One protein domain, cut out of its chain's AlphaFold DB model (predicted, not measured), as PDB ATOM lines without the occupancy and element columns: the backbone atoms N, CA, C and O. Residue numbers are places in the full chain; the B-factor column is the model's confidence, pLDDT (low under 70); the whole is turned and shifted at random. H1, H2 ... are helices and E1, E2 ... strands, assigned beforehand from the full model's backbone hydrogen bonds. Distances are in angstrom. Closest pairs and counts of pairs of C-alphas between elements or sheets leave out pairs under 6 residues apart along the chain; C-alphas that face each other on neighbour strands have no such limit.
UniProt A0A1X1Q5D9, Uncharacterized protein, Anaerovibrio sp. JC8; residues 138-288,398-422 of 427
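AT A GLANCE: This is residues 138 to 288 and 398 to 422 of the 427 residues of an uncharacterized protein of Anaerovibrio sp. JC8 (UniProt A0A1X1Q5D9). The domain is an elongated bundle of seven helices, mostly aligned, in roughly two layers: H4, H5 and H6 lie side by side in one, and H1, H2, H3 and H7 make the other. A small hairpin of strands, E1 and E2, packs on residues 141 to 156 of the long helix H1. The printed part has 176 residues, with named elements in the order H1, H2, E1, E2, H3, H4, H5, H6, H7; the two strands are antiparallel, and the class is mostly helix. It is compact, with a radius of gyration of the C-alphas of 16.5 A, and spans 56 by 35 by 26 A.

IN THESE COORDINATES: H1, residues 138 to 164, begins with C-alpha 138 at (30.935, -62.427, -10.857) and is 38.5 A long. H2 is residues 171 to 180. E1, residues 186 to 190, and E2, residues 196 to 200, are 13.3 A long each. H3, residues 209 to 225, measures 24.6 A, from C-alpha 209 at (52.105, -41.515, 13.844). H4 is residues 230 to 242, H5 residues 248 to 261 and H6 residues 271 to 284. H7, residues 401 to 420, measures 28.6 A and ends with C-alpha 420 at (41.319, -66.031, 19.242).

HOW THE PARTS SIT: H3 and H5 are the hub, touching three helices each. H3 touches H1 at a shallow tilt of 20 degrees, opposite ways, with C-alphas 160 and 214 closest at 6.1 A. H3 touches H5 at 22 degrees, the same way, with C-alphas 222 and 260 closest at 6.6 A. H2 touches H3, with C-alphas 179 and 209 closest at 4.0 A, and touches H6, with C-alphas 179 and 278 closest at 6.8 A. H4 and H5 form a helical hairpin, with C-alphas 232 and 261 closest at 6.0 A. H5 and H6 form another, with C-alphas 248 and 280 closest at 5.0 A. H7 touches H1, with C-alphas 162 and 411 closest at 6.0 A, and H4, with C-alphas 242 and 413 closest at 6.2 A. In the hairpin of E1 and E2, N 187 and O 199 are within hydrogen-bond range at 2.9 A, as are N 197 and O 189 at 2.8 A. The closest C-alphas of H1 and E1, those of Val 149 and Ser 189, are 5.9 A apart. In H1 to H7 every O i to N i+4 pair is within hydrogen-bond range. H5 and H7 are apart.

THE WHOLE: The C-alphas of Ile 138 and Glu 288, the two farthest apart, are 56.3 A from each other. Residues 289 to 397 are not printed, and C-alphas 288 and 398 across this cut are 15.2 A apart. Of the links printed whole, none is long. The mean pLDDT of the printed part is 82.9; it is under 70 at residues 182 to 186, 199 to 207, 228 and 288 of this model.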
ATOM      1  N   ILE A 138      30.971 -63.759 -11.478       82.38
ATOM      2  CA  ILE A 138      30.935 -62.427 -10.857       82.38
ATOM      3  C   ILE A 138      30.806 -62.557  -9.338       82.38
ATOM      4  O   ILE A 138      31.527 -61.880  -8.606       82.38
ATOM      5  N   VAL A 139      29.918 -63.436  -8.860       84.31
ATOM      6  CA  VAL A 139      29.759 -63.700  -7.424       84.31
ATOM      7  C   VAL A 139      31.059 -64.239  -6.830       84.31
ATOM      8  O   VAL A 139      31.511 -63.698  -5.827       84.31
ATOM      9  N   GLN A 140      31.703 -65.217  -7.473       82.38
ATOM     10  CA  GLN A 140      32.977 -65.770  -6.999       82.38
ATOM     11  C   GLN A 140      34.109 -64.737  -6.982       82.38
ATOM     12  O   GLN A 140      34.871 -64.680  -6.020       82.38
ATOM     13  N   ARG A 141      34.229 -63.904  -8.023       82.62
ATOM     14  CA  ARG A 141      35.235 -62.832  -8.085       82.62
ATOM     15  C   ARG A 141      35.016 -61.809  -6.979       82.62
ATOM     16  O   ARG A 141      35.973 -61.452  -6.300       82.62
ATOM     17  N   ARG A 142      33.766 -61.390  -6.768       83.56
ATOM     18  CA  ARG A 142      33.398 -60.488  -5.675       83.56
ATOM     19  C   ARG A 142      33.734 -61.096  -4.318       83.56
ATOM     20  O   ARG A 142      34.431 -60.454  -3.549       83.56
ATOM     21  N   GLU A 143      33.273 -62.315  -4.042       84.12
ATOM     22  CA  GLU A 143      33.523 -63.000  -2.765       84.12
ATOM     23  C   GLU A 143      35.024 -63.134  -2.491       84.12
ATOM     24  O   GLU A 143      35.482 -62.817  -1.399       84.12
ATOM     25  N   HIS A 144      35.809 -63.515  -3.502       81.31
ATOM     26  CA  HIS A 144      37.259 -63.626  -3.380       81.31
ATOM     27  C   HIS A 144      37.947 -62.275  -3.128       81.31
ATOM     28  O   HIS A 144      38.855 -62.184  -2.296       81.31
ATOM     29  N   ALA A 145      37.529 -61.221  -3.835       77.75
ATOM     30  CA  ALA A 145      38.072 -59.878  -3.665       77.75
ATOM     31  C   ALA A 145      37.713 -59.291  -2.294       77.75
ATOM     32  O   ALA A 145      38.589 -58.768  -1.606       77.75
ATOM     33  N   GLU A 146      36.453 -59.425  -1.875       85.69
ATOM     34  CA  GLU A 146      35.967 -58.996  -0.562       85.69
ATOM     35  C   GLU A 146      36.694 -59.743   0.560       85.69
ATOM     36  O   GLU A 146      37.202 -59.095   1.470       85.69
ATOM     37  N   GLU A 147      36.837 -61.070   0.472       85.25
ATOM     38  CA  GLU A 147      37.575 -61.873   1.457       85.25
ATOM     39  C   GLU A 147      39.045 -61.435   1.555       85.25
ATOM     40  O   GLU A 147      39.575 -61.242   2.654       85.25
ATOM     41  N   THR A 148      39.704 -61.237   0.410       82.62
ATOM     42  CA  THR A 148      41.117 -60.835   0.360       82.62
ATOM     43  C   THR A 148      41.316 -59.446   0.963       82.62
ATOM     44  O   THR A 148      42.147 -59.274   1.856       82.62
ATOM     45  N   VAL A 149      40.518 -58.461   0.536       84.25
ATOM     46  CA  VAL A 149      40.600 -57.087   1.049       84.25
ATOM     47  C   VAL A 149      40.221 -57.028   2.528       84.25
ATOM     48  O   VAL A 149      40.882 -56.338   3.306       84.25
ATOM     49  N   GLN A 150      39.210 -57.789   2.953       87.38
ATOM     50  CA  GLN A 150      38.806 -57.851   4.353       87.38
ATOM     51  C   GLN A 150      39.944 -58.384   5.216       87.38
ATOM     52  O   GLN A 150      40.246 -57.802   6.260       87.38
ATOM     53  N   LYS A 151      40.603 -59.463   4.785       85.00
ATOM     54  CA  LYS A 151      41.735 -60.055   5.498       85.00
ATOM     55  C   LYS A 151      42.918 -59.091   5.598       85.00
ATOM     56  O   LYS A 151      43.496 -58.955   6.673       85.00
ATOM     57  N   GLU A 152      43.266 -58.400   4.517       85.12
ATOM     58  CA  GLU A 152      44.386 -57.454   4.522       85.12
ATOM     59  C   GLU A 152      44.114 -56.217   5.385       85.12
ATOM     60  O   GLU A 152      44.968 -55.828   6.189       85.12
ATOM     61  N   LEU A 153      42.923 -55.618   5.280       86.94
ATOM     62  CA  LEU A 153      42.573 -54.438   6.073       86.94
ATOM     63  C   LEU A 153      42.396 -54.781   7.556       86.94
ATOM     64  O   LEU A 153      42.928 -54.069   8.406       86.94
ATOM     65  N   SER A 154      41.715 -55.886   7.886       87.25
ATOM     66  CA  SER A 154      41.577 -56.332   9.283       87.25
ATOM     67  C   SER A 154      42.925 -56.705   9.903       87.25
ATOM     68  O   SER A 154      43.215 -56.281  11.022       87.25
ATOM     69  N   GLY A 155      43.791 -57.403   9.159       86.44
ATOM     70  CA  GLY A 155      45.163 -57.686   9.582       86.44
ATOM     71  C   GLY A 155      45.978 -56.410   9.804       86.44
ATOM     72  O   GLY A 155      46.701 -56.299  10.789       86.44
ATOM     73  N   SER A 156      45.811 -55.400   8.945       87.19
ATOM     74  CA  SER A 156      46.487 -54.103   9.091       87.19
ATOM     75  C   SER A 156      46.028 -53.343  10.339       87.19
ATOM     76  O   SER A 156      46.866 -52.831  11.080       87.19
ATOM     77  N   VAL A 157      44.717 -53.307  10.616       90.38
ATOM     78  CA  VAL A 157      44.171 -52.734  11.862       90.38
ATOM     79  C   VAL A 157      44.754 -53.451  13.075       90.38
ATOM     80  O   VAL A 157      45.232 -52.801  14.005       90.38
ATOM     81  N   ASN A 158      44.757 -54.783  13.049       89.56
ATOM     82  CA  ASN A 158      45.286 -55.593  14.133       89.56
ATOM     83  C   ASN A 158      46.775 -55.318  14.403       89.56
ATOM     84  O   ASN A 158      47.160 -55.078  15.550       89.56
ATOM     85  N   ASN A 159      47.593 -55.280  13.350       88.88
ATOM     86  CA  ASN A 159      49.023 -55.000  13.452       88.88
ATOM     87  C   ASN A 159      49.290 -53.603  14.025       88.88
ATOM     88  O   ASN A 159      50.158 -53.446  14.880       88.88
ATOM     89  N   LEU A 160      48.532 -52.593  13.586       91.25
ATOM     90  CA  LEU A 160      48.678 -51.223  14.077       91.25
ATOM     91  C   LEU A 160      48.314 -51.111  15.561       91.25
ATOM     92  O   LEU A 160      49.037 -50.458  16.308       91.25
ATOM     93  N   ILE A 161      47.256 -51.790  16.018       92.25
ATOM     94  CA  ILE A 161      46.924 -51.852  17.451       92.25
ATOM     95  C   ILE A 161      48.055 -52.534  18.232       92.25
ATOM     96  O   ILE A 161      48.489 -52.010  19.257       92.25
ATOM     97  N   GLY A 162      48.593 -53.648  17.726       89.62
ATOM     98  CA  GLY A 162      49.730 -54.331  18.346       89.62
ATOM     99  C   GLY A 162      50.972 -53.440  18.469       89.62
ATOM    100  O   GLY A 162      51.612 -53.428  19.519       89.62
ATOM    101  N   GLN A 163      51.271 -52.650  17.435       90.75
ATOM    102  CA  GLN A 163      52.372 -51.681  17.437       90.75
ATOM    103  C   GLN A 163      52.123 -50.505  18.385       90.75
ATOM    104  O   GLN A 163      53.059 -50.056  19.036       90.75
ATOM    105  N   ILE A 164      50.884 -50.015  18.502       91.56
ATOM    106  CA  ILE A 164      50.537 -48.946  19.454       91.56
ATOM    107  C   ILE A 164      50.745 -49.408  20.902       91.56
ATOM    108  O   ILE A 164      51.159 -48.621  21.751       91.56
ATOM    109  N   LEU A 165      50.464 -50.683  21.184       90.25
ATOM    110  CA  LEU A 165      50.545 -51.266  22.525       90.25
ATOM    111  C   LEU A 165      51.923 -51.855  22.867       90.25
ATOM    112  O   LEU A 165      52.095 -52.388  23.965       90.25
ATOM    113  N   GLN A 166      52.890 -51.809  21.949       88.44
ATOM    114  CA  GLN A 166      54.224 -52.356  22.187       88.44
ATOM    115  C   GLN A 166      54.978 -51.551  23.264       88.44
ATOM    116  O   GLN A 166      54.704 -50.365  23.454       88.44
ATOM    117  N   PRO A 167      55.937 -52.169  23.974       84.62
ATOM    118  CA  PRO A 167      56.745 -51.449  24.945       84.62
ATOM    119  C   PRO A 167      57.703 -50.459  24.273       84.62
ATOM    120  O   PRO A 167      58.396 -50.830  23.327       84.62
ATOM    121  N   TYR A 168      57.806 -49.253  24.831       83.75
ATOM    122  CA  TYR A 168      58.783 -48.231  24.432       83.75
ATOM    123  C   TYR A 168      59.838 -48.013  25.523       83.75
ATOM    124  O   TYR A 168      59.555 -48.182  26.713       83.75
ATOM    125  N   ASP A 169      61.065 -47.654  25.134       78.56
ATOM    126  CA  ASP A 169      62.150 -47.404  26.092       78.56
ATOM    127  C   ASP A 169      62.076 -45.991  26.682       78.56
ATOM    128  O   ASP A 169      62.456 -45.771  27.840       78.56
ATOM    129  N   THR A 170      61.565 -45.034  25.904       78.31
ATOM    130  CA  THR A 170      61.443 -43.627  26.301       78.31
ATOM    131  C   THR A 170      60.095 -43.036  25.896       78.31
ATOM    132  O   THR A 170      59.470 -43.477  24.927       78.31
ATOM    133  N   TYR A 171      59.644 -42.009  26.623       79.50
ATOM    134  CA  TYR A 171      58.454 -41.245  26.232       79.50
ATOM    135  C   TYR A 171      58.646 -40.577  24.865       79.50
ATOM    136  O   TYR A 171      57.731 -40.588  24.050       79.50
ATOM    137  N   GLU A 172      59.833 -40.036  24.579       81.00
ATOM    138  CA  GLU A 172      60.111 -39.376  23.297       81.00
ATOM    139  C   GLU A 172      60.007 -40.349  22.117       81.00
ATOM    140  O   GLU A 172      59.516 -39.977  21.052       81.00
ATOM    141  N   GLU A 173      60.450 -41.597  22.297       82.50
ATOM    142  CA  GLU A 173      60.311 -42.652  21.291       82.50
ATOM    143  C   GLU A 173      58.833 -42.984  21.056       82.50
ATOM    144  O   GLU A 173      58.388 -43.068  19.908       82.50
ATOM    145  N   ALA A 174      58.059 -43.108  22.137       82.50
ATOM    146  CA  ALA A 174      56.627 -43.354  22.061       82.50
ATOM    147  C   ALA A 174      55.877 -42.192  21.392       82.50
ATOM    148  O   ALA A 174      55.085 -42.415  20.481       82.50
ATOM    149  N   GLU A 175      56.144 -40.946  21.779       83.06
ATOM    150  CA  GLU A 175      55.532 -39.756  21.180       83.06
ATOM    151  C   GLU A 175      55.877 -39.649  19.688       83.06
ATOM    152  O   GLU A 175      55.001 -39.389  18.854       83.06
ATOM    153  N   GLN A 176      57.133 -39.929  19.323       81.38
ATOM    154  CA  GLN A 176      57.526 -39.981  17.922       81.38
ATOM    155  C   GLN A 176      56.765 -41.059  17.157       81.38
ATOM    156  O   GLN A 176      56.155 -40.751  16.137       81.38
ATOM    157  N   ALA A 177      56.748 -42.302  17.636       84.75
ATOM    158  CA  ALA A 177      56.105 -43.403  16.926       84.75
ATOM    159  C   ALA A 177      54.575 -43.255  16.853       84.75
ATOM    160  O   ALA A 177      53.973 -43.468  15.799       84.75
ATOM    161  N   LEU A 178      53.938 -42.882  17.962       85.81
ATOM    162  CA  LEU A 178      52.483 -42.879  18.100       85.81
ATOM    163  C   LEU A 178      51.827 -41.647  17.481       85.81
ATOM    164  O   LEU A 178      50.704 -41.761  16.986       85.81
ATOM    165  N   TYR A 179      52.520 -40.503  17.473       78.62
ATOM    166  CA  TYR A 179      51.933 -39.214  17.109       78.62
ATOM    167  C   TYR A 179      52.715 -38.436  16.039       78.62
ATOM    168  O   TYR A 179      52.102 -37.918  15.111       78.62
ATOM    169  N   LEU A 180      54.046 -38.331  16.116       71.44
ATOM    170  CA  LEU A 180      54.787 -37.390  15.253       71.44
ATOM    171  C   LEU A 180      55.272 -37.982  13.925       71.44
ATOM    172  O   LEU A 180      55.449 -37.238  12.961       71.44
ATOM    173  N   ASN A 181      55.531 -39.289  13.862       75.62
ATOM    174  CA  ASN A 181      56.165 -39.906  12.703       75.62
ATOM    175  C   ASN A 181      55.212 -39.919  11.504       75.62
ATOM    176  O   ASN A 181      54.148 -40.530  11.554       75.62
ATOM    177  N   THR A 182      55.593 -39.255  10.417       64.88
ATOM    178  CA  THR A 182      54.752 -39.150   9.225       64.88
ATOM    179  C   THR A 182      54.896 -40.375   8.335       64.88
ATOM    180  O   THR A 182      55.952 -40.590   7.743       64.88
ATOM    181  N   GLY A 183      53.823 -41.155   8.210       59.59
ATOM    182  CA  GLY A 183      53.753 -42.304   7.306       59.59
ATOM    183  C   GLY A 183      52.941 -42.011   6.044       59.59
ATOM    184  O   GLY A 183      51.940 -41.298   6.098       59.59
ATOM    185  N   ALA A 184      53.341 -42.610   4.919       58.97
ATOM    186  CA  ALA A 184      52.486 -42.773   3.747       58.97
ATOM    187  C   ALA A 184      51.888 -44.187   3.776       58.97
ATOM    188  O   ALA A 184      52.620 -45.172   3.804       58.97
ATOM    189  N   GLY A 185      50.558 -44.290   3.788       58.91
ATOM    190  CA  GLY A 185      49.865 -45.579   3.757       58.91
ATOM    191  C   GLY A 185      49.476 -45.963   2.334       58.91
ATOM    192  O   GLY A 185      48.783 -45.204   1.660       58.91
ATOM    193  N   THR A 186      49.881 -47.145   1.881       66.12
ATOM    194  CA  THR A 186      49.141 -47.828   0.808       66.12
ATOM    195  C   THR A 186      48.056 -48.678   1.452       66.12
ATOM    196  O   THR A 186      48.218 -49.122   2.588       66.12
ATOM    197  N   TRP A 187      46.936 -48.864   0.767       72.25
ATOM    198  CA  TRP A 187      45.857 -49.715   1.249       72.25
ATOM    199  C   TRP A 187      45.251 -50.509   0.099       72.25
ATOM    200  O   TRP A 187      45.342 -50.114  -1.064       72.25
ATOM    201  N   THR A 188      44.651 -51.643   0.427       74.88
ATOM    202  CA  THR A 188      44.146 -52.582  -0.572       74.88
ATOM    203  C   THR A 188      42.643 -52.430  -0.752       74.88
ATOM    204  O   THR A 188      41.890 -52.387   0.216       74.88
ATOM    205  N   SER A 189      42.204 -52.375  -2.005       79.69
ATOM    206  CA  SER A 189      40.800 -52.306  -2.417       79.69
ATOM    207  C   SER A 189      40.543 -53.280  -3.567       79.69
ATOM    208  O   SER A 189      41.447 -54.015  -3.964       79.69
ATOM    209  N   TYR A 190      39.353 -53.232  -4.159       77.00
ATOM    210  CA  TYR A 190      39.102 -53.846  -5.456       77.00
ATOM    211  C   TYR A 190      38.492 -52.852  -6.450       77.00
ATOM    212  O   TYR A 190      37.793 -51.915  -6.059       77.00
ATOM    213  N   ASP A 191      38.802 -53.040  -7.733       79.50
ATOM    214  CA  ASP A 191      38.241 -52.252  -8.834       79.50
ATOM    215  C   ASP A 191      36.835 -52.742  -9.249       79.50
ATOM    216  O   ASP A 191      36.259 -53.651  -8.648       79.50
ATOM    217  N   GLU A 192      36.267 -52.131 -10.292       78.62
ATOM    218  CA  GLU A 192      34.948 -52.499 -10.838       78.62
ATOM    219  C   GLU A 192      34.899 -53.918 -11.438       78.62
ATOM    220  O   GLU A 192      33.815 -54.477 -11.609       78.62
ATOM    221  N   ASP A 193      36.057 -54.512 -11.740       75.12
ATOM    222  CA  ASP A 193      36.198 -55.880 -12.243       75.12
ATOM    223  C   ASP A 193      36.542 -56.878 -11.110       75.12
ATOM    224  O   ASP A 193      36.828 -58.051 -11.377       75.12
ATOM    225  N   TYR A 194      36.503 -56.425  -9.849       76.25
ATOM    226  CA  TYR A 194      36.901 -57.158  -8.643       76.25
ATOM    227  C   TYR A 194      38.364 -57.628  -8.639       76.25
ATOM    228  O   TYR A 194      38.711 -58.614  -7.987       76.25
ATOM    229  N   ASN A 195      39.254 -56.924  -9.339       71.88
ATOM    230  CA  ASN A 195      40.685 -57.145  -9.172       71.88
ATOM    231  C   ASN A 195      41.155 -56.438  -7.906       71.88
ATOM    232  O   ASN A 195      40.838 -55.270  -7.689       71.88
ATOM    233  N   VAL A 196      41.960 -57.128  -7.101       72.06
ATOM    234  CA  VAL A 196      42.607 -56.534  -5.931       72.06
ATOM    235  C   VAL A 196      43.629 -55.497  -6.401       72.06
ATOM    236  O   VAL A 196      44.539 -55.814  -7.171       72.06
ATOM    237  N   VAL A 197      43.482 -54.255  -5.942       73.31
ATOM    238  CA  VAL A 197      44.353 -53.134  -6.313       73.31
ATOM    239  C   VAL A 197      44.875 -52.406  -5.084       73.31
ATOM    240  O   VAL A 197      44.147 -52.164  -4.119       73.31
ATOM    241  N   TYR A 198      46.140 -52.003  -5.159       73.38
ATOM    242  CA  TYR A 198      46.778 -51.164  -4.153       73.38
ATOM    243  C   TYR A 198      46.505 -49.697  -4.469       73.38
ATOM    244  O   TYR A 198      46.928 -49.179  -5.504       73.38
ATOM    245  N   GLN A 199      45.798 -49.026  -3.569       67.12
ATOM    246  CA  GLN A 199      45.566 -47.595  -3.628       67.12
ATOM    247  C   GLN A 199      46.605 -46.865  -2.777       67.12
ATOM    248  O   GLN A 199      46.911 -47.242  -1.645       67.12
ATOM    249  N   MET A 200      47.143 -45.781  -3.327       64.94
ATOM    250  CA  MET A 200      47.792 -44.748  -2.525       64.94
ATOM    251  C   MET A 200      46.704 -43.810  -2.002       64.94
ATOM    252  O   MET A 200      45.716 -43.571  -2.702       64.94
ATOM    253  N   ASN A 201      46.863 -43.256  -0.798       61.03
ATOM    254  CA  ASN A 201      45.889 -42.277  -0.311       61.03
ATOM    255  C   ASN A 201      45.785 -41.116  -1.294       61.03
ATOM    256  O   ASN A 201      46.799 -40.581  -1.750       61.03
ATOM    257  N   LYS A 202      44.540 -40.738  -1.597       50.16
ATOM    258  CA  LYS A 202      44.176 -39.858  -2.717       50.16
ATOM    259  C   LYS A 202      44.893 -38.503  -2.718       50.16
ATOM    260  O   LYS A 202      44.983 -37.884  -3.771       50.16
ATOM    261  N   ASN A 203      45.448 -38.084  -1.582       48.47
ATOM    262  CA  ASN A 203      46.031 -36.757  -1.395       48.47
ATOM    263  C   ASN A 203      47.514 -36.764  -0.978       48.47
ATOM    264  O   ASN A 203      48.054 -35.707  -0.663       48.47
ATOM    265  N   GLY A 204      48.185 -37.925  -0.934       48.50
ATOM    266  CA  GLY A 204      49.521 -38.000  -0.322       48.50
ATOM    267  C   GLY A 204      49.514 -37.547   1.146       48.50
ATOM    268  O   GLY A 204      50.523 -37.043   1.637       48.50
ATOM    269  N   GLU A 205      48.359 -37.684   1.809       53.16
ATOM    270  CA  GLU A 205      48.141 -37.333   3.209       53.16
ATOM    271  C   GLU A 205      49.153 -38.081   4.074       53.16
ATOM    272  O   GLU A 205      49.199 -39.314   4.102       53.16
ATOM    273  N   ALA A 206      50.010 -37.303   4.727       56.69
ATOM    274  CA  ALA A 206      50.924 -37.796   5.733       56.69
ATOM    275  C   ALA A 206      50.131 -38.011   7.022       56.69
ATOM    276  O   ALA A 206      49.522 -37.076   7.541       56.69
ATOM    277  N   PHE A 207      50.155 -39.230   7.550       67.25
ATOM    278  CA  PHE A 207      49.505 -39.525   8.823       67.25
ATOM    279  C   PHE A 207      50.440 -39.232   9.979       67.25
ATOM    280  O   PHE A 207      51.580 -39.692   9.962       67.25
ATOM    281  N   SER A 208      49.955 -38.523  10.996       72.69
ATOM    282  CA  SER A 208      50.675 -38.340  12.254       72.69
ATOM    283  C   SER A 208      50.674 -39.638  13.068       72.69
ATOM    284  O   SER A 208      49.678 -39.999  13.699       72.69
ATOM    285  N   GLY A 209      51.802 -40.348  13.025       82.44
ATOM    286  CA  GLY A 209      52.105 -41.515  13.844       82.44
ATOM    287  C   GLY A 209      51.234 -42.744  13.581       82.44
ATOM    288  O   GLY A 209      50.437 -42.807  12.638       82.44
ATOM    289  N   LEU A 210      51.392 -43.752  14.439       88.94
ATOM    290  CA  LEU A 210      50.630 -45.002  14.374       88.94
ATOM    291  C   LEU A 210      49.120 -44.789  14.565       88.94
ATOM    292  O   LEU A 210      48.329 -45.479  13.922       88.94
ATOM    293  N   PHE A 211      48.699 -43.805  15.367       90.75
ATOM    294  CA  PHE A 211      47.277 -43.468  15.495       90.75
ATOM    295  C   PHE A 211      46.697 -42.924  14.186       90.75
ATOM    296  O   PHE A 211      45.613 -43.340  13.782       90.75
ATOM    297  N   GLY A 212      47.417 -42.051  13.473       87.19
ATOM    298  CA  GLY A 212      46.983 -41.571  12.160       87.19
ATOM    299  C   GLY A 212      46.880 -42.699  11.127       87.19
ATOM    300  O   GLY A 212      45.915 -42.753  10.364       87.19
ATOM    301  N   GLN A 213      47.827 -43.640  11.135       87.25
ATOM    302  CA  GLN A 213      47.768 -44.818  10.261       87.25
ATOM    303  C   GLN A 213      46.568 -45.711  10.595       87.25
ATOM    304  O   GLN A 213      45.871 -46.166   9.687       87.25
ATOM    305  N   LEU A 214      46.280 -45.919  11.884       91.31
ATOM    306  CA  LEU A 214      45.104 -46.665  12.329       91.31
ATOM    307  C   LEU A 214      43.809 -45.976  11.884       91.31
ATOM    308  O   LEU A 214      42.927 -46.643  11.347       91.31
ATOM    309  N   ALA A 215      43.709 -44.653  12.046       90.00
ATOM    310  CA  ALA A 215      42.560 -43.873  11.592       90.00
ATOM    311  C   ALA A 215      42.313 -44.057  10.089       90.00
ATOM    312  O   ALA A 215      41.180 -44.289   9.667       90.00
ATOM    313  N   ASN A 216      43.378 -44.012   9.286       86.94
ATOM    314  CA  ASN A 216      43.278 -44.222   7.848       86.94
ATOM    315  C   ASN A 216      42.802 -45.632   7.500       86.94
ATOM    316  O   ASN A 216      41.865 -45.788   6.725       86.94
ATOM    317  N   THR A 217      43.400 -46.667   8.094       88.38
ATOM    318  CA  THR A 217      43.002 -48.054   7.818       88.38
ATOM    319  C   THR A 217      41.554 -48.319   8.237       88.38
ATOM    320  O   THR A 217      40.823 -48.983   7.505       88.38
ATOM    321  N   LEU A 218      41.100 -47.752   9.361       91.25
ATOM    322  CA  LEU A 218      39.700 -47.830   9.793       91.25
ATOM    323  C   LEU A 218      38.752 -47.111   8.818       91.25
ATOM    324  O   LEU A 218      37.713 -47.666   8.461       91.25
ATOM    325  N   ASN A 219      39.122 -45.918   8.342       89.38
ATOM    326  CA  ASN A 219      38.365 -45.193   7.319       89.38
ATOM    327  C   ASN A 219      38.294 -45.978   5.997       89.38
ATOM    328  O   ASN A 219      37.235 -46.041   5.383       89.38
ATOM    329  N   ASN A 220      39.392 -46.610   5.575       86.75
ATOM    330  CA  ASN A 220      39.425 -47.432   4.362       86.75
ATOM    331  C   ASN A 220      38.544 -48.679   4.508       86.75
ATOM    332  O   ASN A 220      37.833 -49.048   3.577       86.75
ATOM    333  N   TYR A 221      38.535 -49.302   5.691       88.75
ATOM    334  CA  TYR A 221      37.623 -50.407   5.985       88.75
ATOM    335  C   TYR A 221      36.157 -49.960   5.867       88.75
ATOM    336  O   TYR A 221      35.350 -50.648   5.239       88.75
ATOM    337  N   LEU A 222      35.824 -48.788   6.422       89.19
ATOM    338  CA  LEU A 222      34.496 -48.183   6.314       89.19
ATOM    339  C   LEU A 222      34.117 -47.873   4.855       89.19
ATOM    340  O   LEU A 222      32.975 -48.110   4.470       89.19
ATOM    341  N   ASP A 223      35.050 -47.383   4.039       86.75
ATOM    342  CA  ASP A 223      34.796 -47.070   2.627       86.75
ATOM    343  C   ASP A 223      34.490 -48.310   1.784       86.75
ATOM    344  O   ASP A 223      33.629 -48.256   0.906       86.75
ATOM    345  N   VAL A 224      35.201 -49.416   2.030       84.88
ATOM    346  CA  VAL A 224      35.033 -50.655   1.257       84.88
ATOM    347  C   VAL A 224      33.801 -51.428   1.712       84.88
ATOM    348  O   VAL A 224      33.004 -51.861   0.883       84.88
ATOM    349  N   PHE A 225      33.637 -51.612   3.023       86.88
ATOM    350  CA  PHE A 225      32.652 -52.548   3.574       86.88
ATOM    351  C   PHE A 225      31.453 -51.882   4.247       86.88
ATOM    352  O   PHE A 225      30.486 -52.562   4.596       86.88
ATOM    353  N   GLY A 226      31.492 -50.565   4.447       85.69
ATOM    354  CA  GLY A 226      30.476 -49.849   5.204       85.69
ATOM    355  C   GLY A 226      30.509 -50.158   6.704       85.69
ATOM    356  O   GLY A 226      31.363 -50.876   7.225       85.69
ATOM    357  N   LYS A 227      29.541 -49.579   7.417       81.19
ATOM    358  CA  LYS A 227      29.423 -49.683   8.881       81.19
ATOM    359  C   LYS A 227      28.813 -51.001   9.371       81.19
ATOM    360  O   LYS A 227      29.009 -51.376  10.519       81.19
ATOM    361  N   ASP A 228      28.068 -51.696   8.510       63.38
ATOM    362  CA  ASP A 228      27.247 -52.856   8.886       63.38
ATOM    363  C   ASP A 228      28.047 -54.179   8.907       63.38
ATOM    364  O   ASP A 228      27.475 -55.265   9.016       63.38
ATOM    365  N   ASN A 229      29.378 -54.108   8.801       71.00
ATOM    366  CA  ASN A 229      30.257 -55.271   8.846       71.00
ATOM    367  C   ASN A 229      30.534 -55.704  10.303       71.00
ATOM    368  O   ASN A 229      30.891 -54.892  11.158       71.00
ATOM    369  N   ASP A 230      30.439 -57.011  10.568       85.31
ATOM    370  CA  ASP A 230      30.679 -57.658  11.872       85.31
ATOM    371  C   ASP A 230      32.086 -57.389  12.454       85.31
ATOM    372  O   ASP A 230      32.326 -57.540  13.652       85.31
ATOM    373  N   PHE A 231      33.032 -56.945  11.622       87.50
ATOM    374  CA  PHE A 231      34.389 -56.607  12.043       87.50
ATOM    375  C   PHE A 231      34.453 -55.561  13.161       87.50
ATOM    376  O   PHE A 231      35.152 -55.797  14.144       87.50
ATOM    377  N   PHE A 232      33.716 -54.448  13.074       89.50
ATOM    378  CA  PHE A 232      33.779 -53.414  14.118       89.50
ATOM    379  C   PHE A 232      33.212 -53.909  15.455       89.50
ATOM    380  O   PHE A 232      33.748 -53.581  16.513       89.50
ATOM    381  N   SER A 233      32.187 -54.768  15.422       88.94
ATOM    382  CA  SER A 233      31.640 -55.408  16.626       88.94
ATOM    383  C   SER A 233      32.651 -56.358  17.276       88.94
ATOM    384  O   SER A 233      32.864 -56.307  18.494       88.94
ATOM    385  N   LYS A 234      33.332 -57.181  16.467       90.38
ATOM    386  CA  LYS A 234      34.424 -58.046  16.934       90.38
ATOM    387  C   LYS A 234      35.583 -57.237  17.502       90.38
ATOM    388  O   LYS A 234      36.080 -57.577  18.569       90.38
ATOM    389  N   LEU A 235      35.966 -56.149  16.836       91.25
ATOM    390  CA  LEU A 235      37.030 -55.253  17.278       91.25
ATOM    391  C   LEU A 235      36.704 -54.576  18.610       91.25
ATOM    392  O   LEU A 235      37.532 -54.601  19.514       91.25
ATOM    393  N   SER A 236      35.487 -54.056  18.781       90.88
ATOM    394  CA  SER A 236      35.034 -53.515  20.069       90.88
ATOM    395  C   SER A 236      35.086 -54.578  21.169       90.88
ATOM    396  O   SER A 236      35.649 -54.339  22.232       90.88
ATOM    397  N   SER A 237      34.581 -55.783  20.889       90.81
ATOM    398  CA  SER A 237      34.587 -56.897  21.849       90.81
ATOM    399  C   SER A 237      36.008 -57.337  22.228       90.81
ATOM    400  O   SER A 237      36.267 -57.683  23.379       90.81
ATOM    401  N   ALA A 238      36.940 -57.325  21.272       91.06
ATOM    402  CA  ALA A 238      38.355 -57.592  21.501       91.06
ATOM    403  C   ALA A 238      38.994 -56.504  22.378       91.06
ATOM    404  O   ALA A 238      39.709 -56.814  23.332       91.06
ATOM    405  N   LEU A 239      38.686 -55.234  22.107       91.25
ATOM    406  CA  LEU A 239      39.164 -54.112  22.907       91.25
ATOM    407  C   LEU A 239      38.591 -54.130  24.325       91.25
ATOM    408  O   LEU A 239      39.298 -53.748  25.247       91.25
ATOM    409  N   ASP A 240      37.361 -54.591  24.540       90.25
ATOM    410  CA  ASP A 240      36.774 -54.729  25.882       90.25
ATOM    411  C   ASP A 240      37.423 -55.852  26.705       90.25
ATOM    412  O   ASP A 240      37.471 -55.773  27.929       90.25
ATOM    413  N   LYS A 241      37.980 -56.882  26.053       89.38
ATOM    414  CA  LYS A 241      38.701 -57.975  26.728       89.38
ATOM    415  C   LYS A 241      40.101 -57.583  27.216       89.38
ATOM    416  O   LYS A 241      40.643 -58.267  28.085       89.38
ATOM    417  N   ILE A 242      40.722 -56.550  26.640       86.62
ATOM    418  CA  ILE A 242      42.133 -56.233  26.913       86.62
ATOM    419  C   ILE A 242      42.342 -55.433  28.210       86.62
ATOM    420  O   ILE A 242      43.312 -55.681  28.935       86.62
ATOM    421  N   ASP A 243      41.424 -54.516  28.518       84.31
ATOM    422  CA  ASP A 243      41.499 -53.556  29.621       84.31
ATOM    423  C   ASP A 243      40.090 -53.173  30.097       84.31
ATOM    424  O   ASP A 243      39.156 -53.094  29.303       84.31
ATOM    425  N   ASP A 244      39.937 -52.840  31.376       77.56
ATOM    426  CA  ASP A 244      38.647 -52.447  31.964       77.56
ATOM    427  C   ASP A 244      38.260 -50.983  31.644       77.56
ATOM    428  O   ASP A 244      37.334 -50.421  32.230       77.56
ATOM    429  N   GLY A 245      38.960 -50.340  30.702       75.00
ATOM    430  CA  GLY A 245      38.714 -48.971  30.259       75.00
ATOM    431  C   GLY A 245      39.458 -47.919  31.075       75.00
ATOM    432  O   GLY A 245      39.025 -46.771  31.118       75.00
ATOM    433  N   ASN A 246      40.564 -48.265  31.730       81.25
ATOM    434  CA  ASN A 246      41.398 -47.295  32.438       81.25
ATOM    435  C   ASN A 246      42.537 -46.778  31.561       81.25
ATOM    436  O   ASN A 246      42.824 -45.581  31.619       81.25
ATOM    437  N   ASN A 247      43.076 -47.618  30.683       88.62
ATOM    438  CA  ASN A 247      44.213 -47.308  29.833       88.62
ATOM    439  C   ASN A 247      43.867 -46.247  28.766       88.62
ATOM    440  O   ASN A 247      42.915 -46.400  27.994       88.62
ATOM    441  N   SER A 248      44.629 -45.151  28.725       89.88
ATOM    442  CA  SER A 248      44.367 -44.010  27.835       89.88
ATOM    443  C   SER A 248      44.604 -44.323  26.354       89.88
ATOM    444  O   SER A 248      43.827 -43.857  25.518       89.88
ATOM    445  N   LEU A 249      45.594 -45.160  26.013       91.88
ATOM    446  CA  LEU A 249      45.826 -45.602  24.632       91.88
ATOM    447  C   LEU A 249      44.643 -46.438  24.130       91.88
ATOM    448  O   LEU A 249      44.108 -46.182  23.053       91.88
ATOM    449  N   ILE A 250      44.169 -47.386  24.943       93.12
ATOM    450  CA  ILE A 250      43.029 -48.247  24.593       93.12
ATOM    451  C   ILE A 250      41.734 -47.436  24.494       93.12
ATOM    452  O   ILE A 250      40.955 -47.653  23.566       93.12
ATOM    453  N   LYS A 251      41.513 -46.458  25.381       93.44
ATOM    454  CA  LYS A 251      40.395 -45.504  25.264       93.44
ATOM    455  C   LYS A 251      40.403 -44.766  23.926       93.44
ATOM    456  O   LYS A 251      39.352 -44.657  23.298       93.44
ATOM    457  N   GLN A 252      41.567 -44.287  23.487       94.31
ATOM    458  CA  GLN A 252      41.696 -43.599  22.204       94.31
ATOM    459  C   GLN A 252      41.373 -44.538  21.035       94.31
ATOM    460  O   GLN A 252      40.601 -44.165  20.153       94.31
ATOM    461  N   ILE A 253      41.881 -45.776  21.059       94.81
ATOM    462  CA  ILE A 253      41.557 -46.791  20.044       94.81
ATOM    463  C   ILE A 253      40.047 -47.079  20.028       94.81
ATOM    464  O   ILE A 253      39.440 -47.069  18.960       94.81
ATOM    465  N   ARG A 254      39.413 -47.277  21.193       94.50
ATOM    466  CA  ARG A 254      37.958 -47.505  21.294       94.50
ATOM    467  C   ARG A 254      37.156 -46.345  20.719       94.50
ATOM    468  O   ARG A 254      36.238 -46.590  19.948       94.50
ATOM    469  N   SER A 255      37.527 -45.105  21.037       93.75
ATOM    470  CA  SER A 255      36.856 -43.923  20.489       93.75
ATOM    471  C   SER A 255      36.960 -43.871  18.965       93.75
ATOM    472  O   SER A 255      35.969 -43.586  18.302       93.75
ATOM    473  N   MET A 256      38.126 -44.192  18.398       93.94
ATOM    474  CA  MET A 256      38.303 -44.249  16.945       93.94
ATOM    475  C   MET A 256      37.421 -45.326  16.306       93.94
ATOM    476  O   MET A 256      36.756 -45.052  15.310       93.94
ATOM    477  N   VAL A 257      37.386 -46.525  16.898       93.38
ATOM    478  CA  VAL A 257      36.534 -47.634  16.442       93.38
ATOM    479  C   VAL A 257      35.051 -47.268  16.539       93.38
ATOM    480  O   VAL A 257      34.300 -47.541  15.607       93.38
ATOM    481  N   GLU A 258      34.631 -46.603  17.614       92.88
ATOM    482  CA  GLU A 258      33.253 -46.147  17.799       92.88
ATOM    483  C   GLU A 258      32.841 -45.151  16.705       92.88
ATOM    484  O   GLU A 258      31.814 -45.356  16.054       92.88
ATOM    485  N   THR A 259      33.668 -44.135  16.431       92.44
ATOM    486  CA  THR A 259      33.423 -43.147  15.367       92.44
ATOM    487  C   THR A 259      33.176 -43.821  14.016       92.44
ATOM    488  O   THR A 259      32.138 -43.592  13.389       92.44
ATOM    489  N   VAL A 260      34.062 -44.731  13.593       91.75
ATOM    490  CA  VAL A 260      33.895 -45.420  12.300       91.75
ATOM    491  C   VAL A 260      32.743 -46.421  12.304       91.75
ATOM    492  O   VAL A 260      32.054 -46.553  11.294       91.75
ATOM    493  N   SER A 261      32.455 -47.067  13.439       89.81
ATOM    494  CA  SER A 261      31.305 -47.972  13.572       89.81
ATOM    495  C   SER A 261      29.961 -47.241  13.457       89.81
ATOM    496  O   SER A 261      28.982 -47.804  12.970       89.81
ATOM    497  N   ASN A 262      29.923 -45.952  13.812       90.31
ATOM    498  CA  ASN A 262      28.766 -45.082  13.592       90.31
ATOM    499  C   ASN A 262      28.636 -44.617  12.128       90.31
ATOM    500  O   ASN A 262      27.629 -44.010  11.754       90.31
ATOM    501  N   GLY A 263      29.606 -44.956  11.273       88.00
ATOM    502  CA  GLY A 263      29.670 -44.555   9.871       88.00
ATOM    503  C   GLY A 263      30.302 -43.181   9.652       88.00
ATOM    504  O   GLY A 263      30.146 -42.610   8.574       88.00
ATOM    505  N   GLU A 264      30.988 -42.639  10.657       90.69
ATOM    506  CA  GLU A 264      31.668 -41.352  10.573       90.69
ATOM    507  C   GLU A 264      33.151 -41.556  10.260       90.69
ATOM    508  O   GLU A 264      33.825 -42.397  10.851       90.69
ATOM    509  N   ARG A 265      33.684 -40.769   9.320       90.00
ATOM    510  CA  ARG A 265      35.120 -40.780   9.036       90.00
ATOM    511  C   ARG A 265      35.879 -40.019  10.114       90.00
ATOM    512  O   ARG A 265      35.460 -38.941  10.529       90.00
ATOM    513  N   ILE A 266      37.044 -40.534  10.487       89.38
ATOM    514  CA  ILE A 266      37.983 -39.831  11.360       89.38
ATOM    515  C   ILE A 266      38.733 -38.791  10.527       89.38
ATOM    516  O   ILE A 266      39.449 -39.152   9.590       89.38
ATOM    517  N   ASP A 267      38.585 -37.516  10.885       86.62
ATOM    518  CA  ASP A 267      39.374 -36.417  10.330       86.62
ATOM    519  C   ASP A 267      40.688 -36.279  11.109       86.62
ATOM    520  O   ASP A 267      40.739 -35.672  12.186       86.62
ATOM    521  N   THR A 268      41.754 -36.853  10.550       82.31
ATOM    522  CA  THR A 268      43.089 -36.804  11.148       82.31
ATOM    523  C   THR A 268      43.693 -35.405  11.142       82.31
ATOM    524  O   THR A 268      44.621 -35.167  11.900       82.31
ATOM    525  N   GLU A 269      43.204 -34.459  10.338       80.25
ATOM    526  CA  GLU A 269      43.715 -33.082  10.333       80.25
ATOM    527  C   GLU A 269      43.022 -32.196  11.378       80.25
ATOM    528  O   GLU A 269      43.500 -31.100  11.695       80.25
ATOM    529  N   SER A 270      41.909 -32.666  11.949       83.50
ATOM    530  CA  SER A 270      41.156 -31.902  12.936       83.50
ATOM    531  C   SER A 270      41.972 -31.645  14.208       83.50
ATOM    532  O   SER A 270      42.648 -32.521  14.757       83.50
ATOM    533  N   ALA A 271      41.879 -30.413  14.719       83.06
ATOM    534  CA  ALA A 271      42.563 -30.018  15.950       83.06
ATOM    535  C   ALA A 271      42.094 -30.837  17.165       83.06
ATOM    536  O   ALA A 271      42.884 -31.085  18.077       83.06
ATOM    537  N   ASP A 272      40.828 -31.261  17.164       85.69
ATOM    538  CA  ASP A 272      40.246 -32.075  18.229       85.69
ATOM    539  C   ASP A 272      40.838 -33.491  18.226       85.69
ATOM    540  O   ASP A 272      41.214 -33.991  19.286       85.69
ATOM    541  N   TYR A 273      41.014 -34.106  17.050       86.81
ATOM    542  CA  TYR A 273      41.687 -35.402  16.925       86.81
ATOM    543  C   TYR A 273      43.148 -35.329  17.380       86.81
ATOM    544  O   TYR A 273      43.568 -36.120  18.225       86.81
ATOM    545  N   GLN A 274      43.911 -34.359  16.863       85.88
ATOM    546  CA  GLN A 274      45.335 -34.215  17.186       85.88
ATOM    547  C   GLN A 274      45.553 -34.001  18.692       85.88
ATOM    548  O   GLN A 274      46.423 -34.630  19.293       85.88
ATOM    549  N   GLU A 275      44.723 -33.168  19.331       86.12
ATOM    550  CA  GLU A 275      44.804 -32.946  20.775       86.12
ATOM    551  C   GLU A 275      44.365 -34.179  21.579       86.12
ATOM    552  O   GLU A 275      44.983 -34.481  22.598       86.12
ATOM    553  N   SER A 276      43.341 -34.913  21.125       88.00
ATOM    554  CA  SER A 276      42.893 -36.156  21.769       88.00
ATOM    555  C   SER A 276      43.993 -37.217  21.778       88.00
ATOM    556  O   SER A 276      44.278 -37.793  22.826       88.00
ATOM    557  N   VAL A 277      44.655 -37.431  20.636       88.31
ATOM    558  CA  VAL A 277      45.762 -38.392  20.517       88.31
ATOM    559  C   VAL A 277      46.943 -37.968  21.385       88.31
ATOM    560  O   VAL A 277      47.431 -38.769  22.182       88.31
ATOM    561  N   ARG A 278      47.368 -36.700  21.296       86.44
ATOM    562  CA  ARG A 278      48.471 -36.162  22.107       86.44
ATOM    563  C   ARG A 278      48.212 -36.339  23.602       86.44
ATOM    564  O   ARG A 278      49.101 -36.750  24.342       86.44
ATOM    565  N   LYS A 279      46.985 -36.050  24.044       88.19
ATOM    566  CA  LYS A 279      46.582 -36.215  25.439       88.19
ATOM    567  C   LYS A 279      46.565 -37.685  25.855       88.19
ATOM    568  O   LYS A 279      47.073 -37.998  26.920       88.19
ATOM    569  N   ALA A 280      46.026 -38.582  25.030       89.38
ATOM    570  CA  ALA A 280      45.988 -40.009  25.341       89.38
ATOM    571  C   ALA A 280      47.393 -40.603  25.526       89.38
ATOM    572  O   ALA A 280      47.601 -41.390  26.452       89.38
ATOM    573  N   VAL A 281      48.342 -40.192  24.676       87.50
ATOM    574  CA  VAL A 281      49.764 -40.532  24.804       87.50
ATOM    575  C   VAL A 281      50.301 -39.976  26.123       87.50
ATOM    576  O   VAL A 281      50.687 -40.753  26.982       87.50
ATOM    577  N   ALA A 282      50.240 -38.668  26.363       85.56
ATOM    578  CA  ALA A 282      50.794 -38.084  27.586       85.56
ATOM    579  C   ALA A 282      50.185 -38.638  28.891       85.56
ATOM    580  O   ALA A 282      50.927 -38.939  29.825       85.56
ATOM    581  N   ASP A 283      48.861 -38.831  28.928       86.94
ATOM    582  CA  ASP A 283      48.142 -39.400  30.073       86.94
ATOM    583  C   ASP A 283      48.619 -40.832  30.385       86.94
ATOM    584  O   ASP A 283      48.606 -41.229  31.546       86.94
ATOM    585  N   TYR A 284      49.059 -41.604  29.377       85.00
ATOM    586  CA  TYR A 284      49.547 -42.975  29.583       85.00
ATOM    587  C   TYR A 284      50.873 -43.009  30.350       85.00
ATOM    588  O   TYR A 284      51.072 -43.858  31.214       85.00
ATOM    589  N   TRP A 285      51.773 -42.074  30.043       82.31
ATOM    590  CA  TRP A 285      53.088 -41.960  30.682       82.31
ATOM    591  C   TRP A 285      53.103 -40.984  31.869       82.31
ATOM    592  O   TRP A 285      54.177 -40.600  32.325       82.31
ATOM    593  N   GLU A 286      51.930 -40.567  32.363       80.00
ATOM    594  CA  GLU A 286      51.764 -39.617  33.478       80.00
ATOM    595  C   GLU A 286      52.535 -38.292  33.299       80.00
ATOM    596  O   GLU A 286      52.899 -37.617  34.266       80.00
ATOM    597  N   ILE A 287      52.772 -37.882  32.050       72.25
ATOM    598  CA  ILE A 287      53.419 -36.610  31.740       72.25
ATOM    599  C   ILE A 287      52.359 -35.510  31.800       72.25
ATOM    600  O   ILE A 287      51.368 -35.546  31.067       72.25
ATOM    601  N   GLU A 288      52.569 -34.499  32.650       61.75
ATOM    602  CA  GLU A 288      51.726 -33.301  32.648       61.75
ATOM    603  C   GLU A 288      51.804 -32.638  31.267       61.75
ATOM    604  O   GLU A 288      52.766 -31.946  30.925       61.75
ATOM    605  N   LEU A 398      63.120 -41.764  30.508       77.88
ATOM    606  CA  LEU A 398      63.091 -43.222  30.608       77.88
ATOM    607  C   LEU A 398      61.746 -43.673  31.182       77.88
ATOM    608  O   LEU A 398      61.300 -43.150  32.204       77.88
ATOM    609  N   VAL A 399      61.137 -44.660  30.533       75.69
ATOM    610  CA  VAL A 399      59.885 -45.261  31.001       75.69
ATOM    611  C   VAL A 399      60.163 -46.104  32.246       75.69
ATOM    612  O   VAL A 399      61.137 -46.862  32.292       75.69
ATOM    613  N   ASP A 400      59.308 -45.972  33.262       78.25
ATOM    614  CA  ASP A 400      59.375 -46.796  34.469       78.25
ATOM    615  C   ASP A 400      59.278 -48.295  34.095       78.25
ATOM    616  O   ASP A 400      58.420 -48.667  33.285       78.25
ATOM    617  N   PRO A 401      60.134 -49.176  34.650       78.88
ATOM    618  CA  PRO A 401      60.043 -50.619  34.431       78.88
ATOM    619  C   PRO A 401      58.641 -51.214  34.631       78.88
ATOM    620  O   PRO A 401      58.286 -52.145  33.904       78.88
ATOM    621  N   ASP A 402      57.846 -50.683  35.563       80.94
ATOM    622  CA  ASP A 402      56.483 -51.153  35.826       80.94
ATOM    623  C   ASP A 402      55.525 -50.765  34.684       80.94
ATOM    624  O   ASP A 402      54.747 -51.604  34.224       80.94
ATOM    625  N   VAL A 403      55.649 -49.548  34.136       79.94
ATOM    626  CA  VAL A 403      54.893 -49.098  32.947       79.94
ATOM    627  C   VAL A 403      55.285 -49.928  31.723       79.94
ATOM    628  O   VAL A 403      54.435 -50.375  30.951       79.94
ATOM    629  N   LYS A 404      56.579 -50.225  31.566       79.94
ATOM    630  CA  LYS A 404      57.068 -51.086  30.483       79.94
ATOM    631  C   LYS A 404      56.526 -52.517  30.591       79.94
ATOM    632  O   LYS A 404      56.189 -53.129  29.575       79.94
ATOM    633  N   LEU A 405      56.429 -53.059  31.808       83.19
ATOM    634  CA  LEU A 405      55.833 -54.372  32.066       83.19
ATOM    635  C   LEU A 405      54.322 -54.376  31.782       83.19
ATOM    636  O   LEU A 405      53.799 -55.360  31.248       83.19
ATOM    637  N   GLU A 406      53.624 -53.283  32.093       85.06
ATOM    638  CA  GLU A 406      52.218 -53.106  31.731       85.06
ATOM    639  C   GLU A 406      52.036 -53.144  30.206       85.06
ATOM    640  O   GLU A 406      51.229 -53.936  29.717       85.06
ATOM    641  N   GLN A 407      52.842 -52.395  29.442       83.00
ATOM    642  CA  GLN A 407      52.809 -52.431  27.973       83.00
ATOM    643  C   GLN A 407      53.088 -53.829  27.418       83.00
ATOM    644  O   GLN A 407      52.353 -54.313  26.559       83.00
ATOM    645  N   GLN A 408      54.097 -54.528  27.944       86.25
ATOM    646  CA  GLN A 408      54.371 -55.914  27.553       86.25
ATOM    647  C   GLN A 408      53.166 -56.825  27.801       86.25
ATOM    648  O   GLN A 408      52.819 -57.639  26.947       86.25
ATOM    649  N   THR A 409      52.501 -56.662  28.945       87.56
ATOM    650  CA  THR A 409      51.309 -57.439  29.295       87.56
ATOM    651  C   THR A 409      50.145 -57.124  28.353       87.56
ATOM    652  O   THR A 409      49.456 -58.041  27.906       87.56
ATOM    653  N   LEU A 410      49.924 -55.852  28.021       88.50
ATOM    654  CA  LEU A 410      48.879 -55.428  27.087       88.50
ATOM    655  C   LEU A 410      49.145 -55.942  25.673       88.50
ATOM    656  O   LEU A 410      48.255 -56.536  25.072       88.50
ATOM    657  N   SER A 411      50.371 -55.800  25.173       87.88
ATOM    658  CA  SER A 411      50.782 -56.320  23.867       87.88
ATOM    659  C   SER A 411      50.586 -57.842  23.771       87.88
ATOM    660  O   SER A 411      49.997 -58.336  22.810       87.88
ATOM    661  N   GLN A 412      50.964 -58.597  24.811       88.00
ATOM    662  CA  GLN A 412      50.747 -60.051  24.870       88.00
ATOM    663  C   GLN A 412      49.264 -60.437  24.934       88.00
ATOM    664  O   GLN A 412      48.841 -61.401  24.286       88.00
ATOM    665  N   LYS A 413      48.457 -59.692  25.702       90.62
ATOM    666  CA  LYS A 413      47.001 -59.882  25.739       90.62
ATOM    667  C   LYS A 413      46.380 -59.609  24.373       90.62
ATOM    668  O   LYS A 413      45.564 -60.412  23.931       90.62
ATOM    669  N   TRP A 414      46.781 -58.527  23.704       92.50
ATOM    670  CA  TRP A 414      46.309 -58.202  22.360       92.50
ATOM    671  C   TRP A 414      46.619 -59.326  21.378       92.50
ATOM    672  O   TRP A 414      45.703 -59.818  20.734       92.50
ATOM    673  N   HIS A 415      47.869 -59.797  21.339       88.06
ATOM    674  CA  HIS A 415      48.275 -60.918  20.491       88.06
ATOM    675  C   HIS A 415      47.418 -62.171  20.742       88.06
ATOM    676  O   HIS A 415      46.887 -62.774  19.813       88.06
ATOM    677  N   SER A 416      47.191 -62.522  22.013       88.19
ATOM    678  CA  SER A 416      46.352 -63.674  22.379       88.19
ATOM    679  C   SER A 416      44.902 -63.521  21.895       88.19
ATOM    680  O   SER A 416      44.291 -64.483  21.433       88.19
ATOM    681  N   ILE A 417      44.350 -62.308  21.981       89.88
ATOM    682  CA  ILE A 417      43.007 -61.987  21.489       89.88
ATOM    683  C   ILE A 417      42.982 -62.015  19.952       89.88
ATOM    684  O   ILE A 417      42.078 -62.606  19.372       89.88
ATOM    685  N   ALA A 418      43.980 -61.448  19.277       85.50
ATOM    686  CA  ALA A 418      44.080 -61.449  17.818       85.50
ATOM    687  C   ALA A 418      44.074 -62.874  17.239       85.50
ATOM    688  O   ALA A 418      43.387 -63.138  16.249       85.50
ATOM    689  N   VAL A 419      44.768 -63.807  17.900       85.88
ATOM    690  CA  VAL A 419      44.740 -65.239  17.573       85.88
ATOM    691  C   VAL A 419      43.352 -65.850  17.817       85.88
ATOM    692  O   VAL A 419      42.840 -66.544  16.941       85.88
ATOM    693  N   GLU A 420      42.689 -65.553  18.946       87.62
ATOM    694  CA  GLU A 420      41.319 -66.031  19.242       87.62
ATOM    695  C   GLU A 420      40.312 -65.614  18.153       87.62
ATOM    696  O   GLU A 420      39.430 -66.386  17.777       87.62
ATOM    697  N   PHE A 421      40.456 -64.396  17.628       82.12
ATOM    698  CA  PHE A 421      39.594 -63.846  16.582       82.12
ATOM    699  C   PHE A 421      40.030 -64.224  15.153       82.12
ATOM    700  O   PHE A 421      39.333 -63.877  14.196       82.12
ATOM    701  N   GLY A 422      41.135 -64.964  14.993       78.56
ATOM    702  CA  GLY A 422      41.640 -65.438  13.701       78.56
ATOM    703  C   GLY A 422      42.286 -64.356  12.831       78.56
ATOM    704  O   GLY A 422      42.392 -64.539  11.617       78.56
TER     705      GLY A 422